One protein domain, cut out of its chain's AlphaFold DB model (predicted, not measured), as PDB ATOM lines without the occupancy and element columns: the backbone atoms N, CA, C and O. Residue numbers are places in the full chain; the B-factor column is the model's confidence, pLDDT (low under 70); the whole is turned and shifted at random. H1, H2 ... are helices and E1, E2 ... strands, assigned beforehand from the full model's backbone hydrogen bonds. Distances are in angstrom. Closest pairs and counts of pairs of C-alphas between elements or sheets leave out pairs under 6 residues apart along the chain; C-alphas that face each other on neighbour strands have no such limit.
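AT A GLANCE: This is residues 360 to 470 of the 540 residues of the protein "Elongator complex protein 5" of Antrodiella citrinella (UniProt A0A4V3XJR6). A long, strongly twisted ribbon of three antiparallel strands, E1, E2 and E3, has the short E4 added beside one end of E3, while helices H1, H2 and H3 cluster beside the sheet. The E2 to E3 loop sticks out with residues 432 to 437, and H4 sits near H1, off the sheet. The printed part has 111 residues, with four named helices and four named strands in the order E1 H1 H2 H3 E2 E3 E4 H4; the sheet's order is E1 E2 E3 E4, all antiparallel, and the class is mixed, helices and strands. The whole is compact, with a radius of gyration of the C-alphas of 14.9 A, yet elongated, spanning 50 by 31 by 30 A.

HOW THE PARTS SIT: Inner strand E2, residues 421 to 429, is antiparallel to edge strand E1, residues 360 to 367, at 157 degrees, with N 366 and O 423 2.7 A apart, within hydrogen-bond range. E2 forms a hairpin with E3, residues 440 to 448, with N 424 and O 445 at 2.8 A. E3 forms another with edge strand E4, residues 453 to 455, with N 455 and O 446 at 2.8 A. E2, E3 and E4 make a meander, each strand the antiparallel neighbour of the one before. H1, residues 368 to 377, is on the sheet at a height of 10.8 A, over none of its strands; its closest C-alphas to E2 are those of Ser 368 and Ile 422, 5.5 A apart. H2, residues 388 to 400, only grazes the sheet, and with residues 394 to 399 alone only just touches H1, with 3 pairs of C-alphas within 8 A, the closest Ile 374 and Phe 395 at 7.4 A, at a steep tilt of 67 degrees, opposite ways. H3, residues 402 to 410, touches H1 about perpendicular at 76 degrees, the closest C-alphas being Leu 370 and Cys 405 at 6.8 A; it only grazes the sheet. H4, residues 464 to 470, is close to H1 but not clearly touching, the closest C-alphas being Thr 372 and Leu 466 at 6.9 A. Every O i to N i+4 pair is within hydrogen-bond range in H1 and H3, but 7 of 9 in H2 and 1 of 3 in H4, where 2 of 4 O i to N i+3 pairs are.

IN THESE COORDINATES: E1 begins at C-alpha 360, (222.854, 164.014, 251.871), and is 22.6 A long; E2 and E3 are 25.6 A each and E4 6.3 A. H2 is 17.5 A, H1 14.7 A, H3 11.8 A and H4 10.8 A, ending at C-alpha 470, (215.296, 194.592, 233.401).

THE WHOLE: The C-alphas farthest apart, of Thr 412 and Gly 435, are 51.0 A apart. The printed part has no cut, and no link is long. Mean pLDDT of the printed part is 86.2; residues 417 to 418, 431 to 438 and 468 to 470 are under 70.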
ATOM      1  N   LEU A 360     223.951 164.088 252.832       91.69
ATOM      2  CA  LEU A 360     222.854 164.014 251.871       91.69
ATOM      3  C   LEU A 360     223.071 165.056 250.779       91.69
ATOM      4  O   LEU A 360     223.282 166.228 251.084       91.69
ATOM      5  N   VAL A 361     222.979 164.611 249.530       94.12
ATOM      6  CA  VAL A 361     222.756 165.470 248.369       94.12
ATOM      7  C   VAL A 361     221.342 165.171 247.908       94.12
ATOM      8  O   VAL A 361     221.061 164.060 247.470       94.12
ATOM      9  N   HIS A 362     220.438 166.127 248.080       95.00
ATOM     10  CA  HIS A 362     219.049 165.986 247.667       95.00
ATOM     11  C   HIS A 362     218.798 166.937 246.504       95.00
ATOM     12  O   HIS A 362     218.877 168.153 246.662       95.00
ATOM     13  N   LEU A 363     218.546 166.350 245.335       95.31
ATOM     14  CA  LEU A 363     218.241 167.062 244.104       95.31
ATOM     15  C   LEU A 363     216.727 167.068 243.913       95.31
ATOM     16  O   LEU A 363     216.117 166.001 243.858       95.31
ATOM     17  N   LYS A 364     216.129 168.253 243.806       94.81
ATOM     18  CA  LYS A 364     214.717 168.407 243.448       94.81
ATOM     19  C   LYS A 364     214.614 169.073 242.088       94.81
ATOM     20  O   LYS A 364     215.115 170.180 241.905       94.81
ATOM     21  N   ALA A 365     213.981 168.396 241.139       93.00
ATOM     22  CA  ALA A 365     213.735 168.938 239.812       93.00
ATOM     23  C   ALA A 365     212.412 169.711 239.793       93.00
ATOM     24  O   ALA A 365     211.380 169.212 240.237       93.00
ATOM     25  N   TYR A 366     212.449 170.917 239.240       92.94
ATOM     26  CA  TYR A 366     211.309 171.804 239.078       92.94
ATOM     27  C   TYR A 366     211.171 172.241 237.620       92.94
ATOM     28  O   TYR A 366     212.173 172.424 236.915       92.94
ATOM     29  N   PRO A 367     209.937 172.473 237.153       92.44
ATOM     30  CA  PRO A 367     209.712 173.041 235.837       92.44
ATOM     31  C   PRO A 367     210.168 174.507 235.821       92.44
ATOM     32  O   PRO A 367     209.909 175.268 236.755       92.44
ATOM     33  N   SER A 368     210.819 174.938 234.739       92.25
ATOM     34  CA  SER A 368     211.323 176.317 234.622       92.25
ATOM     35  C   SER A 368     210.214 177.383 234.690       92.25
ATOM     36  O   SER A 368     210.448 178.490 235.184       92.25
ATOM     37  N   VAL A 369     208.978 177.029 234.308       92.00
ATOM     38  CA  VAL A 369     207.788 177.891 234.435       92.00
ATOM     39  C   VAL A 369     207.524 178.340 235.876       92.00
ATOM     40  O   VAL A 369     207.004 179.435 236.079       92.00
ATOM     41  N   LEU A 370     207.939 177.559 236.883       92.88
ATOM     42  CA  LEU A 370     207.773 177.913 238.294       92.88
ATOM     43  C   LEU A 370     208.510 179.216 238.632       92.88
ATOM     44  O   LEU A 370     207.945 180.098 239.274       92.88
ATOM     45  N   LEU A 371     209.747 179.379 238.150       93.31
ATOM     46  CA  LEU A 371     210.507 180.615 238.365       93.31
ATOM     47  C   LEU A 371     209.884 181.798 237.622       93.31
ATOM     48  O   LEU A 371     209.877 182.916 238.139       93.31
ATOM     49  N   THR A 372     209.324 181.555 236.437       91.62
ATOM     50  CA  THR A 372     208.588 182.585 235.699       91.62
ATOM     51  C   THR A 372     207.365 183.047 236.477       91.62
ATOM     52  O   THR A 372     207.169 184.250 236.638       91.62
ATOM     53  N   TYR A 373     206.599 182.103 237.022       92.56
ATOM     54  CA  TYR A 373     205.431 182.388 237.842       92.56
ATOM     55  C   TYR A 373     205.796 183.175 239.106       92.56
ATOM     56  O   TYR A 373     205.197 184.222 239.348       92.56
ATOM     57  N   ILE A 374     206.824 182.749 239.852       93.75
ATOM     58  CA  ILE A 374     207.316 183.470 241.042       93.75
ATOM     59  C   ILE A 374     207.704 184.906 240.688       93.75
ATOM     60  O   ILE A 374     207.315 185.850 241.376       93.75
ATOM     61  N   SER A 375     208.412 185.091 239.574       92.50
ATOM     62  CA  SER A 375     208.801 186.423 239.122       92.50
ATOM     63  C   SER A 375     207.605 187.298 238.754       92.50
ATOM     64  O   SER A 375     207.643 188.500 238.997       92.50
ATOM     65  N   THR A 376     206.552 186.736 238.161       91.00
ATOM     66  CA  THR A 376     205.386 187.517 237.727       91.00
ATOM     67  C   THR A 376     204.367 187.773 238.825       91.00
ATOM     68  O   THR A 376     203.804 188.857 238.862       91.00
ATOM     69  N   ALA A 377     204.111 186.782 239.677       92.94
ATOM     70  CA  ALA A 377     203.047 186.825 240.674       92.94
ATOM     71  C   ALA A 377     203.536 187.402 242.006       92.94
ATOM     72  O   ALA A 377     202.787 188.098 242.679       92.94
ATOM     73  N   TYR A 378     204.799 187.147 242.360       93.44
ATOM     74  CA  TYR A 378     205.393 187.588 243.623       93.44
ATOM     75  C   TYR A 378     206.481 188.649 243.431       93.44
ATOM     76  O   TYR A 378     207.080 189.082 244.407       93.44
ATOM     77  N   PHE A 379     206.768 189.058 242.189       92.62
ATOM     78  CA  PHE A 379     207.828 190.022 241.861       92.62
ATOM     79  C   PHE A 379     209.216 189.625 242.399       92.62
ATOM     80  O   PHE A 379     210.083 190.471 242.618       92.62
ATOM     81  N   MET A 380     209.450 188.318 242.567       93.94
ATOM     82  CA  MET A 380     210.684 187.767 243.124       93.94
ATOM     83  C   MET A 380     211.520 187.080 242.043       93.94
ATOM     84  O   MET A 380     211.094 186.112 241.419       93.94
ATOM     85  N   LEU A 381     212.740 187.569 241.823       90.75
ATOM     86  CA  LEU A 381     213.707 186.943 240.915       90.75
ATOM     87  C   LEU A 381     214.628 185.980 241.676       90.75
ATOM     88  O   LEU A 381     214.907 186.231 242.850       90.75
ATOM     89  N   PRO A 382     215.148 184.915 241.042       90.69
ATOM     90  CA  PRO A 382     216.138 184.048 241.675       90.69
ATOM     91  C   PRO A 382     217.455 184.800 241.967       90.69
ATOM     92  O   PRO A 382     217.777 185.781 241.280       90.69
ATOM     93  N   PRO A 383     218.250 184.355 242.960       88.69
ATOM     94  CA  PRO A 383     219.595 184.872 243.194       88.69
ATOM     95  C   PRO A 383     220.448 184.825 241.912       88.69
ATOM     96  O   PRO A 383     220.307 183.893 241.117       88.69
ATOM     97  N   PRO A 384     221.324 185.819 241.673       86.62
ATOM     98  CA  PRO A 384     221.764 186.870 242.599       86.62
ATOM     99  C   PRO A 384     220.878 188.131 242.622       86.62
ATOM    100  O   PRO A 384     221.250 189.121 243.244       86.62
ATOM    101  N   HIS A 385     219.743 188.145 241.918       86.44
ATOM    102  CA  HIS A 385     218.939 189.363 241.746       86.44
ATOM    103  C   HIS A 385     218.119 189.753 242.977       86.44
ATOM    104  O   HIS A 385     217.784 190.923 243.144       86.44
ATOM    105  N   SER A 386     217.803 188.789 243.836       89.69
ATOM    106  CA  SER A 386     217.215 189.018 245.152       89.69
ATOM    107  C   SER A 386     218.108 188.405 246.229       89.69
ATOM    108  O   SER A 386     218.975 187.571 245.937       89.69
ATOM    109  N   THR A 387     217.918 188.826 247.482       92.44
ATOM    110  CA  THR A 387     218.636 188.201 248.593       92.44
ATOM    111  C   THR A 387     218.151 186.755 248.758       92.44
ATOM    112  O   THR A 387     216.940 186.513 248.673       92.44
ATOM    113  N   PRO A 388     219.056 185.784 248.986       90.75
ATOM    114  CA  PRO A 388     218.676 184.384 249.141       90.75
ATOM    115  C   PRO A 388     217.573 184.178 250.183       90.75
ATOM    116  O   PRO A 388     216.646 183.414 249.937       90.75
ATOM    117  N   GLU A 389     217.609 184.896 251.307       91.75
ATOM    118  CA  GLU A 389     216.629 184.760 252.389       91.75
ATOM    119  C   GLU A 389     215.213 185.095 251.912       91.75
ATOM    120  O   GLU A 389     214.276 184.328 252.145       91.75
ATOM    121  N   LYS A 390     215.060 186.208 251.180       93.62
ATOM    122  CA  LYS A 390     213.765 186.621 250.628       93.62
ATOM    123  C   LYS A 390     213.298 185.637 249.565       93.62
ATOM    124  O   LYS A 390     212.146 185.215 249.595       93.62
ATOM    125  N   PHE A 391     214.184 185.233 248.656       95.38
ATOM    126  CA  PHE A 391     213.836 184.272 247.614       95.38
ATOM    127  C   PHE A 391     213.342 182.946 248.197       95.38
ATOM    128  O   PHE A 391     212.254 182.491 247.853       95.38
ATOM    129  N   TRP A 392     214.103 182.347 249.116       94.75
ATOM    130  CA  TRP A 392     213.771 181.046 249.694       94.75
ATOM    131  C   TRP A 392     212.508 181.077 250.557       94.75
ATOM    132  O   TRP A 392     211.806 180.064 250.603       94.75
ATOM    133  N   SER A 393     212.192 182.220 251.181       94.88
ATOM    134  CA  SER A 393     210.940 182.408 251.931       94.88
ATOM    135  C   SER A 393     209.689 182.299 251.051       94.88
ATOM    136  O   SER A 393     208.660 181.823 251.516       94.88
ATOM    137  N   VAL A 394     209.796 182.661 249.765       95.81
ATOM    138  CA  VAL A 394     208.702 182.562 248.784       95.81
ATOM    139  C   VAL A 394     208.769 181.246 248.006       95.81
ATOM    140  O   VAL A 394     207.756 180.575 247.821       95.81
ATOM    141  N   PHE A 395     209.965 180.848 247.567       95.62
ATOM    142  CA  PHE A 395     210.165 179.666 246.731       95.62
ATOM    143  C   PHE A 395     209.823 178.362 247.463       95.62
ATOM    144  O   PHE A 395     209.157 177.501 246.888       95.62
ATOM    145  N   SER A 396     210.249 178.194 248.722       94.06
ATOM    146  CA  SER A 396     210.096 176.907 249.424       94.06
ATOM    147  C   SER A 396     208.626 176.534 249.661       94.06
ATOM    148  O   SER A 396     208.235 175.449 249.236       94.06
ATOM    149  N   PRO A 397     207.772 177.410 250.232       94.69
ATOM    150  CA  PRO A 397     206.368 177.062 250.446       94.69
ATOM    151  C   PRO A 397     205.619 176.809 249.135       94.69
ATOM    152  O   PRO A 397     204.763 175.934 249.075       94.69
ATOM    153  N   LEU A 398     205.943 177.557 248.077       94.00
ATOM    154  CA  LEU A 398     205.292 177.410 246.777       94.00
ATOM    155  C   LEU A 398     205.694 176.106 246.073       94.00
ATOM    156  O   LEU A 398     204.836 175.392 245.564       94.00
ATOM    157  N   SER A 399     206.989 175.784 246.066       92.75
ATOM    158  CA  SER A 399     207.514 174.561 245.442       92.75
ATOM    159  C   SER A 399     207.036 173.278 246.135       92.75
ATOM    160  O   SER A 399     206.919 172.239 245.491       92.75
ATOM    161  N   GLU A 400     206.694 173.345 247.424       91.81
ATOM    162  CA  GLU A 400     206.109 172.226 248.176       91.81
ATOM    163  C   GLU A 400     204.607 172.024 247.890       91.81
ATOM    164  O   GLU A 400     204.066 170.933 248.113       91.81
ATOM    165  N   ARG A 401     203.920 173.028 247.326       92.88
ATOM    166  CA  ARG A 401     202.531 172.908 246.857       92.88
ATOM    167  C   ARG A 401     202.496 172.251 245.477       92.88
ATOM    168  O   ARG A 401     202.257 172.895 244.458       92.88
ATOM    169  N   HIS A 402     202.691 170.932 245.466       88.38
ATOM    170  CA  HIS A 402     202.757 170.099 244.258       88.38
ATOM    171  C   HIS A 402     201.589 170.351 243.294       88.38
ATOM    172  O   HIS A 402     201.817 170.546 242.108       88.38
ATOM    173  N   HIS A 403     200.358 170.454 243.803       90.50
ATOM    174  CA  HIS A 403     199.173 170.714 242.978       90.50
ATOM    175  C   HIS A 403     199.223 172.064 242.235       90.50
ATOM    176  O   HIS A 403     198.718 172.175 241.119       90.50
ATOM    177  N   GLU A 404     199.828 173.102 242.824       89.31
ATOM    178  CA  GLU A 404     200.006 174.393 242.151       89.31
ATOM    179  C   GLU A 404     201.075 174.282 241.067       89.31
ATOM    180  O   GLU A 404     200.866 174.753 239.952       89.31
ATOM    181  N   CYS A 405     202.184 173.599 241.363       89.25
ATOM    182  CA  CYS A 405     203.241 173.338 240.389       89.25
ATOM    183  C   CYS A 405     202.723 172.520 239.196       89.25
ATOM    184  O   CYS A 405     202.972 172.879 238.047       89.25
ATOM    185  N   GLU A 406     201.945 171.468 239.450       89.94
ATOM    186  CA  GLU A 406     201.290 170.674 238.410       89.94
ATOM    187  C   GLU A 406     200.312 171.515 237.597       89.94
ATOM    188  O   GLU A 406     200.312 171.438 236.373       89.94
ATOM    189  N   LYS A 407     199.519 172.379 238.238       91.69
ATOM    190  CA  LYS A 407     198.602 173.281 237.534       91.69
ATOM    191  C   LYS A 407     199.337 174.275 236.631       91.69
ATOM    192  O   LYS A 407     198.815 174.609 235.573       91.69
ATOM    193  N   LEU A 408     200.532 174.737 237.002       89.75
ATOM    194  CA  LEU A 408     201.341 175.609 236.140       89.75
ATOM    195  C   LEU A 408     201.835 174.888 234.878       89.75
ATOM    196  O   LEU A 408     201.973 175.517 233.832       89.75
ATOM    197  N   VAL A 409     202.093 173.582 234.966       88.88
ATOM    198  CA  VAL A 409     202.614 172.779 233.847       88.88
ATOM    199  C   VAL A 409     201.493 172.185 232.997       88.88
ATOM    200  O   VAL A 409     201.545 172.256 231.774       88.88
ATOM    201  N   PHE A 410     200.471 171.616 233.631       89.25
ATOM    202  CA  PHE A 410     199.410 170.825 232.998       89.25
ATOM    203  C   PHE A 410     198.044 171.519 232.980       89.25
ATOM    204  O   PHE A 410     197.088 170.990 232.413       89.25
ATOM    205  N   GLY A 411     197.916 172.680 233.623       88.00
ATOM    206  CA  GLY A 411     196.677 173.449 233.631       88.00
ATOM    207  C   GLY A 411     196.412 174.177 232.315       88.00
ATOM    208  O   GLY A 411     197.166 174.105 231.345       88.00
ATOM    209  N   THR A 412     195.312 174.923 232.287       82.88
ATOM    210  CA  THR A 412     194.910 175.741 231.140       82.88
ATOM    211  C   THR A 412     195.970 176.804 230.841       82.88
ATOM    212  O   THR A 412     196.090 177.789 231.565       82.88
ATOM    213  N   GLY A 413     196.737 176.600 229.766       77.44
ATOM    214  CA  GLY A 413     197.847 177.476 229.371       77.44
ATOM    215  C   GLY A 413     199.229 177.037 229.870       77.44
ATOM    216  O   GLY A 413     200.188 177.776 229.663       77.44
ATOM    217  N   GLY A 414     199.337 175.866 230.504       83.19
ATOM    218  CA  GLY A 414     200.620 175.238 230.808       83.19
ATOM    219  C   GLY A 414     201.301 174.672 229.557       83.19
ATOM    220  O   GLY A 414     200.645 174.353 228.564       83.19
ATOM    221  N   GLU A 415     202.628 174.563 229.597       74.50
ATOM    222  CA  GLU A 415     203.450 174.088 228.470       74.50
ATOM    223  C   GLU A 415     203.429 172.552 228.302       74.50
ATOM    224  O   GLU A 415     203.912 172.038 227.296       74.50
ATOM    225  N   GLY A 416     202.834 171.818 229.249       75.38
ATOM    226  CA  GLY A 416     202.798 170.356 229.274       75.38
ATOM    227  C   GLY A 416     204.105 169.711 229.755       75.38
ATOM    228  O   GLY A 416     205.064 170.381 230.138       75.38
ATOM    229  N   SER A 417     204.146 168.374 229.765       64.38
ATOM    230  CA  SER A 417     205.375 167.614 230.037       64.38
ATOM    231  C   SER A 417     206.292 167.623 228.815       64.38
ATOM    232  O   SER A 417     205.815 167.393 227.706       64.38
ATOM    233  N   GLY A 418     207.605 167.782 229.016       59.38
ATOM    234  CA  GLY A 418     208.596 167.654 227.935       59.38
ATOM    235  C   GLY A 418     209.416 168.909 227.635       59.38
ATOM    236  O   GLY A 418     210.008 169.000 226.563       59.38
ATOM    237  N   GLY A 419     209.480 169.871 228.561       70.44
ATOM    238  CA  GLY A 419     210.420 170.985 228.444       70.44
ATOM    239  C   GLY A 419     211.860 170.488 228.265       70.44
ATOM    240  O   GLY A 419     212.297 169.557 228.943       70.44
ATOM    241  N   SER A 420     212.620 171.126 227.370       84.25
ATOM    242  CA  SER A 420     214.041 170.823 227.139       84.25
ATOM    243  C   SER A 420     214.961 171.286 228.280       84.25
ATOM    244  O   SER A 420     216.186 171.148 228.213       84.25
ATOM    245  N   GLU A 421     214.373 171.885 229.313       91.25
ATOM    246  CA  GLU A 421     215.040 172.614 230.378       91.25
ATOM    247  C   GLU A 421     214.326 172.384 231.707       91.25
ATOM    248  O   GLU A 421     213.107 172.544 231.813       91.25
ATOM    249  N   ILE A 422     215.104 172.067 232.738       92.69
ATOM    250  CA  ILE A 422     214.629 171.919 234.113       92.69
ATOM    251  C   ILE A 422     215.482 172.778 235.047       92.69
ATOM    252  O   ILE A 422     216.642 173.088 234.766       92.69
ATOM    253  N   VAL A 423     214.888 173.174 236.165       94.06
ATOM    254  CA  VAL A 423     215.576 173.855 237.261       94.06
ATOM    255  C   VAL A 423     215.794 172.835 238.367       94.06
ATOM    256  O   VAL A 423     214.859 172.138 238.743       94.06
ATOM    257  N   VAL A 424     217.005 172.742 238.902       95.31
ATOM    258  CA  VAL A 424     217.350 171.773 239.945       95.31
ATOM    259  C   VAL A 424     217.709 172.516 241.227       95.31
ATOM    260  O   VAL A 424     218.654 173.298 241.248       95.31
ATOM    261  N   GLU A 425     216.966 172.279 242.309       95.31
ATOM    262  CA  GLU A 425     217.394 172.662 243.658       95.31
ATOM    263  C   GLU A 425     218.330 171.595 244.206       95.31
ATOM    264  O   GLU A 425     217.957 170.433 244.375       95.31
ATOM    265  N   VAL A 426     219.552 172.020 244.497       94.62
ATOM    266  CA  VAL A 426     220.599 171.214 245.105       94.62
ATOM    267  C   VAL A 426     220.626 171.530 246.594       94.62
ATOM    268  O   VAL A 426     221.013 172.626 247.004       94.62
ATOM    269  N   ILE A 427     220.209 170.566 247.414       93.69
ATOM    270  CA  ILE A 427     220.253 170.655 248.874       93.69
ATOM    271  C   ILE A 427     221.427 169.812 249.371       93.69
ATOM    272  O   ILE A 427     221.413 168.582 249.264       93.69
ATOM    273  N   LEU A 428     222.431 170.469 249.951       92.19
ATOM    274  CA  LEU A 428     223.624 169.822 250.488       92.19
ATOM    275  C   LEU A 428     223.574 169.802 252.015       92.19
ATOM    276  O   LEU A 428     223.470 170.836 252.681       92.19
ATOM    277  N   ARG A 429     223.700 168.602 252.583       89.56
ATOM    278  CA  ARG A 429     223.949 168.387 254.009       89.56
ATOM    279  C   ARG A 429     225.381 167.921 254.194       89.56
ATOM    280  O   ARG A 429     225.696 166.750 253.977       89.56
ATOM    281  N   ASN A 430     226.221 168.832 254.671       80.00
ATOM    282  CA  ASN A 430     227.602 168.518 255.008       80.00
ATOM    283  C   ASN A 430     227.695 167.941 256.426       80.00
ATOM    284  O   ASN A 430     227.211 168.527 257.399       80.00
ATOM    285  N   ASN A 431     228.361 166.793 256.554       69.50
ATOM    286  CA  ASN A 431     228.765 166.267 257.851       69.50
ATOM    287  C   ASN A 431     229.885 167.184 258.371       69.50
ATOM    288  O   ASN A 431     230.919 167.292 257.720       69.50
ATOM    289  N   GLY A 432     229.657 167.907 259.471       58.91
ATOM    290  CA  GLY A 432     230.500 169.007 259.974       58.91
ATOM    291  C   GLY A 432     231.903 168.615 260.473       58.91
ATOM    292  O   GLY A 432     232.286 168.967 261.587       58.91
ATOM    293  N   GLY A 433     232.680 167.893 259.668       54.34
ATOM    294  CA  GLY A 433     234.085 167.579 259.905       54.34
ATOM    295  C   GLY A 433     234.949 168.811 259.660       54.34
ATOM    296  O   GLY A 433     235.458 169.007 258.563       54.34
ATOM    297  N   GLY A 434     235.075 169.674 260.669       55.59
ATOM    298  CA  GLY A 434     235.958 170.846 260.608       55.59
ATOM    299  C   GLY A 434     235.554 172.041 261.473       55.59
ATOM    300  O   GLY A 434     235.937 173.164 261.160       55.59
ATOM    301  N   GLY A 435     234.731 171.859 262.512       56.88
ATOM    302  CA  GLY A 435     234.330 172.952 263.414       56.88
ATOM    303  C   GLY A 435     233.344 173.968 262.816       56.88
ATOM    304  O   GLY A 435     232.874 174.855 263.526       56.88
ATOM    305  N   ARG A 436     232.972 173.832 261.536       57.53
ATOM    306  CA  ARG A 436     231.862 174.580 260.932       57.53
ATOM    307  C   ARG A 436     230.532 174.004 261.421       57.53
ATOM    308  O   ARG A 436     230.342 172.788 261.437       57.53
ATOM    309  N   ARG A 437     229.619 174.888 261.840       60.75
ATOM    310  CA  ARG A 437     228.260 174.527 262.269       60.75
ATOM    311  C   ARG A 437     227.578 173.698 261.174       60.75
ATOM    312  O   ARG A 437     227.743 173.994 259.994       60.75
ATOM    313  N   ARG A 438     226.817 172.670 261.573       67.06
ATOM    314  CA  ARG A 438     225.962 171.884 260.669       67.06
ATOM    315  C   ARG A 438     225.037 172.856 259.929       67.06
ATOM    316  O   ARG A 438     224.184 173.467 260.563       67.06
ATOM    317  N   GLY A 439     225.254 173.026 258.630       76.31
ATOM    318  CA  GLY A 439     224.471 173.907 257.767       76.31
ATOM    319  C   GLY A 439     223.821 173.111 256.643       76.31
ATOM    320  O   GLY A 439     224.392 172.124 256.176       76.31
ATOM    321  N   ILE A 440     222.621 173.531 256.249       85.38
ATOM    322  CA  ILE A 440     221.980 173.106 255.004       85.38
ATOM    323  C   ILE A 440     222.281 174.198 253.986       85.38
ATOM    324  O   ILE A 440     221.936 175.356 254.214       85.38
ATOM    325  N   GLU A 441     222.935 173.832 252.894       90.25
ATOM    326  CA  GLU A 441     223.174 174.731 251.768       90.25
ATOM    327  C   GLU A 441     222.153 174.428 250.671       90.25
ATOM    328  O   GLU A 441     221.855 173.262 250.406       90.25
ATOM    329  N   ARG A 442     221.581 175.480 250.077       91.56
ATOM    330  CA  ARG A 442     220.606 175.386 248.988       91.56
ATOM    331  C   ARG A 442     221.074 176.227 247.813       91.56
ATOM    332  O   ARG A 442     221.341 177.417 247.982       91.56
ATOM    333  N   VAL A 443     221.130 175.619 246.638       93.31
ATOM    334  CA  VAL A 443     221.511 176.274 245.381       93.31
ATOM    335  C   VAL A 443     220.512 175.884 244.296       93.31
ATOM    336  O   VAL A 443     219.975 174.781 244.321       93.31
ATOM    337  N   LEU A 444     220.244 176.793 243.358       94.81
ATOM    338  CA  LEU A 444     219.489 176.493 242.145       94.81
ATOM    339  C   LEU A 444     220.437 176.419 240.948       94.81
ATOM    340  O   LEU A 444     221.192 177.359 240.696       94.81
ATOM    341  N   GLU A 445     220.338 175.339 240.184       94.75
ATOM    342  CA  GLU A 445     221.075 175.119 238.940       94.75
ATOM    343  C   GLU A 445     220.113 174.916 237.765       94.75
ATOM    344  O   GLU A 445     218.950 174.545 237.941       94.75
ATOM    345  N   GLY A 446     220.586 175.209 236.555       93.38
ATOM    346  CA  GLY A 446     219.875 174.885 235.327       93.38
ATOM    347  C   GLY A 446     220.335 173.537 234.790       93.38
ATOM    348  O   GLY A 446     221.479 173.127 234.984       93.38
ATOM    349  N   TRP A 447     219.454 172.843 234.085       92.94
ATOM    350  CA  TRP A 447     219.815 171.619 233.388       92.94
ATOM    351  C   TRP A 447     219.110 171.558 232.042       92.94
ATOM    352  O   TRP A 447     217.892 171.723 231.957       92.94
ATOM    353  N   THR A 448     219.880 171.305 230.986       89.75
ATOM    354  CA  THR A 448     219.355 171.141 229.627       89.75
ATOM    355  C   THR A 448     219.326 169.664 229.250       89.75
ATOM    356  O   THR A 448     220.340 168.969 229.308       89.75
ATOM    357  N   THR A 449     218.154 169.167 228.854       80.19
ATOM    358  CA  THR A 449     217.982 167.771 228.428       80.19
ATOM    359  C   THR A 449     218.557 167.521 227.035       80.19
ATOM    360  O   THR A 449     218.931 166.392 226.741       80.19
ATOM    361  N   LEU A 450     218.715 168.564 226.206       78.88
ATOM    362  CA  LEU A 450     219.283 168.460 224.854       78.88
ATOM    363  C   LEU A 450     220.736 167.973 224.865       78.88
ATOM    364  O   LEU A 450     221.118 167.162 224.028       78.88
ATOM    365  N   ASN A 451     221.527 168.459 225.826       77.12
ATOM    366  CA  ASN A 451     222.942 168.104 225.956       77.12
ATOM    367  C   ASN A 451     223.229 167.245 227.198       77.12
ATOM    368  O   ASN A 451     224.369 166.842 227.396       77.12
ATOM    369  N   ALA A 452     222.216 166.983 228.033       80.62
ATOM    370  CA  ALA A 452     222.347 166.309 229.328       80.62
ATOM    371  C   ALA A 452     223.442 166.921 230.227       80.62
ATOM    372  O   ALA A 452     224.161 166.207 230.927       80.62
ATOM    373  N   THR A 453     223.582 168.249 230.197       84.25
ATOM    374  CA  THR A 453     224.615 168.972 230.949       84.25
ATOM    375  C   THR A 453     224.011 169.942 231.962       84.25
ATOM    376  O   THR A 453     223.064 170.660 231.611       84.25
ATOM    377  N   PRO A 454     224.601 170.052 233.167       89.88
ATOM    378  CA  PRO A 454     224.304 171.150 234.075       89.88
ATOM    379  C   PRO A 454     224.745 172.476 233.444       89.88
ATOM    380  O   PRO A 454     225.771 172.552 232.762       89.88
ATOM    381  N   CYS A 455     223.968 173.527 233.665       91.31
ATOM    382  CA  CYS A 455     224.253 174.881 233.207       91.31
ATOM    383  C   CYS A 455     223.818 175.907 234.258       91.31
ATOM    384  O   CYS A 455     223.163 175.586 235.254       91.31
ATOM    385  N   THR A 456     224.192 177.171 234.072       91.25
ATOM    386  CA  THR A 456     223.706 178.208 234.984       91.25
ATOM    387  C   THR A 456     222.234 178.508 234.690       91.25
ATOM    388  O   THR A 456     221.764 178.349 233.564       91.25
ATOM    389  N   LEU A 457     221.486 179.038 235.666       91.06
ATOM    390  CA  LEU A 457     220.121 179.540 235.413       91.06
ATOM    391  C   LEU A 457     220.087 180.622 234.313       91.06
ATOM    392  O   LEU A 457     219.054 180.872 233.686       91.06
ATOM    393  N   GLN A 458     221.227 181.280 234.077       88.12
ATOM    394  CA  GLN A 458     221.408 182.275 233.026       88.12
ATOM    395  C   GLN A 458     221.631 181.660 231.637       88.12
ATOM    396  O   GLN A 458     221.662 182.391 230.651       88.12
ATOM    397  N   ASP A 459     221.709 180.345 231.511       89.62
ATOM    398  CA  ASP A 459     221.856 179.693 230.211       89.62
ATOM    399  C   ASP A 459     220.533 179.098 229.720       89.62
ATOM    400  O   ASP A 459     220.402 178.820 228.534       89.62
ATOM    401  N   LEU A 460     219.527 178.995 230.598       90.06
ATOM    402  CA  LEU A 460     218.194 178.514 230.237       90.06
ATOM    403  C   LEU A 460     217.486 179.505 229.299       90.06
ATOM    404  O   LEU A 460     217.327 180.691 229.623       90.06
ATOM    405  N   GLU A 461     217.061 179.014 228.139       89.31
ATOM    406  CA  GLU A 461     216.320 179.728 227.105       89.31
ATOM    407  C   GLU A 461     214.958 180.186 227.629       89.31
ATOM    408  O   GLU A 461     214.570 181.343 227.430       89.31
ATOM    409  N   SER A 462     214.260 179.319 228.368       88.56
ATOM    410  CA  SER A 462     212.931 179.600 228.912       88.56
ATOM    411  C   SER A 462     212.939 180.791 229.876       88.56
ATOM    412  O   SER A 462     212.000 181.590 229.912       88.56
ATOM    413  N   LEU A 463     214.049 180.991 230.594       88.62
ATOM    414  CA  LEU A 463     214.214 182.073 231.564       88.62
ATOM    415  C   LEU A 463     214.739 183.379 230.948       88.62
ATOM    416  O   LEU A 463     214.875 184.378 231.660       88.62
ATOM    417  N   LYS A 464     215.000 183.447 229.633       88.00
ATOM    418  CA  LYS A 464     215.480 184.687 228.988       88.00
ATOM    419  C   LYS A 464     214.516 185.861 229.153       88.00
ATOM    420  O   LYS A 464     214.961 186.998 229.307       88.00
ATOM    421  N   ARG A 465     213.203 185.600 229.186       82.81
ATOM    422  CA  ARG A 465     212.164 186.632 229.382       82.81
ATOM    423  C   ARG A 465     212.261 187.328 230.741       82.81
ATOM    424  O   ARG A 465     211.936 188.508 230.851       82.81
ATOM    425  N   LEU A 466     212.744 186.623 231.764       81.81
ATOM    426  CA  LEU A 466     212.963 187.208 233.088       81.81
ATOM    427  C   LEU A 466     214.116 188.216 233.080       81.81
ATOM    428  O   LEU A 466     214.144 189.134 233.893       81.81
ATOM    429  N   ARG A 467     215.036 188.099 232.114       72.75
ATOM    430  CA  ARG A 467     216.187 188.998 231.971       72.75
ATOM    431  C   ARG A 467     215.839 190.278 231.229       72.75
ATOM    432  O   ARG A 467     216.354 191.335 231.575       72.75
ATOM    433  N   THR A 468     214.972 190.209 230.220       68.94
ATOM    434  CA  THR A 468     214.588 191.386 229.419       68.94
ATOM    435  C   THR A 468     213.656 192.337 230.169       68.94
ATOM    436  O   THR A 468     213.668 193.534 229.892       68.94
ATOM    437  N   LYS A 469     212.934 191.857 231.193       59.94
ATOM    438  CA  LYS A 469     212.155 192.705 232.119       59.94
ATOM    439  C   LYS A 469     212.995 193.691 232.948       59.94
ATOM    440  O   LYS A 469     212.430 194.594 233.553       59.94
ATOM    441  N   LYS A 470     214.329 193.606 232.882       53.66
ATOM    442  CA  LYS A 470     215.296 194.592 233.401       53.66
ATOM    443  C   LYS A 470     215.138 196.018 232.817       53.66
ATOM    444  O   LYS A 470     215.844 196.919 233.246       53.66
TER     445      LYS A 470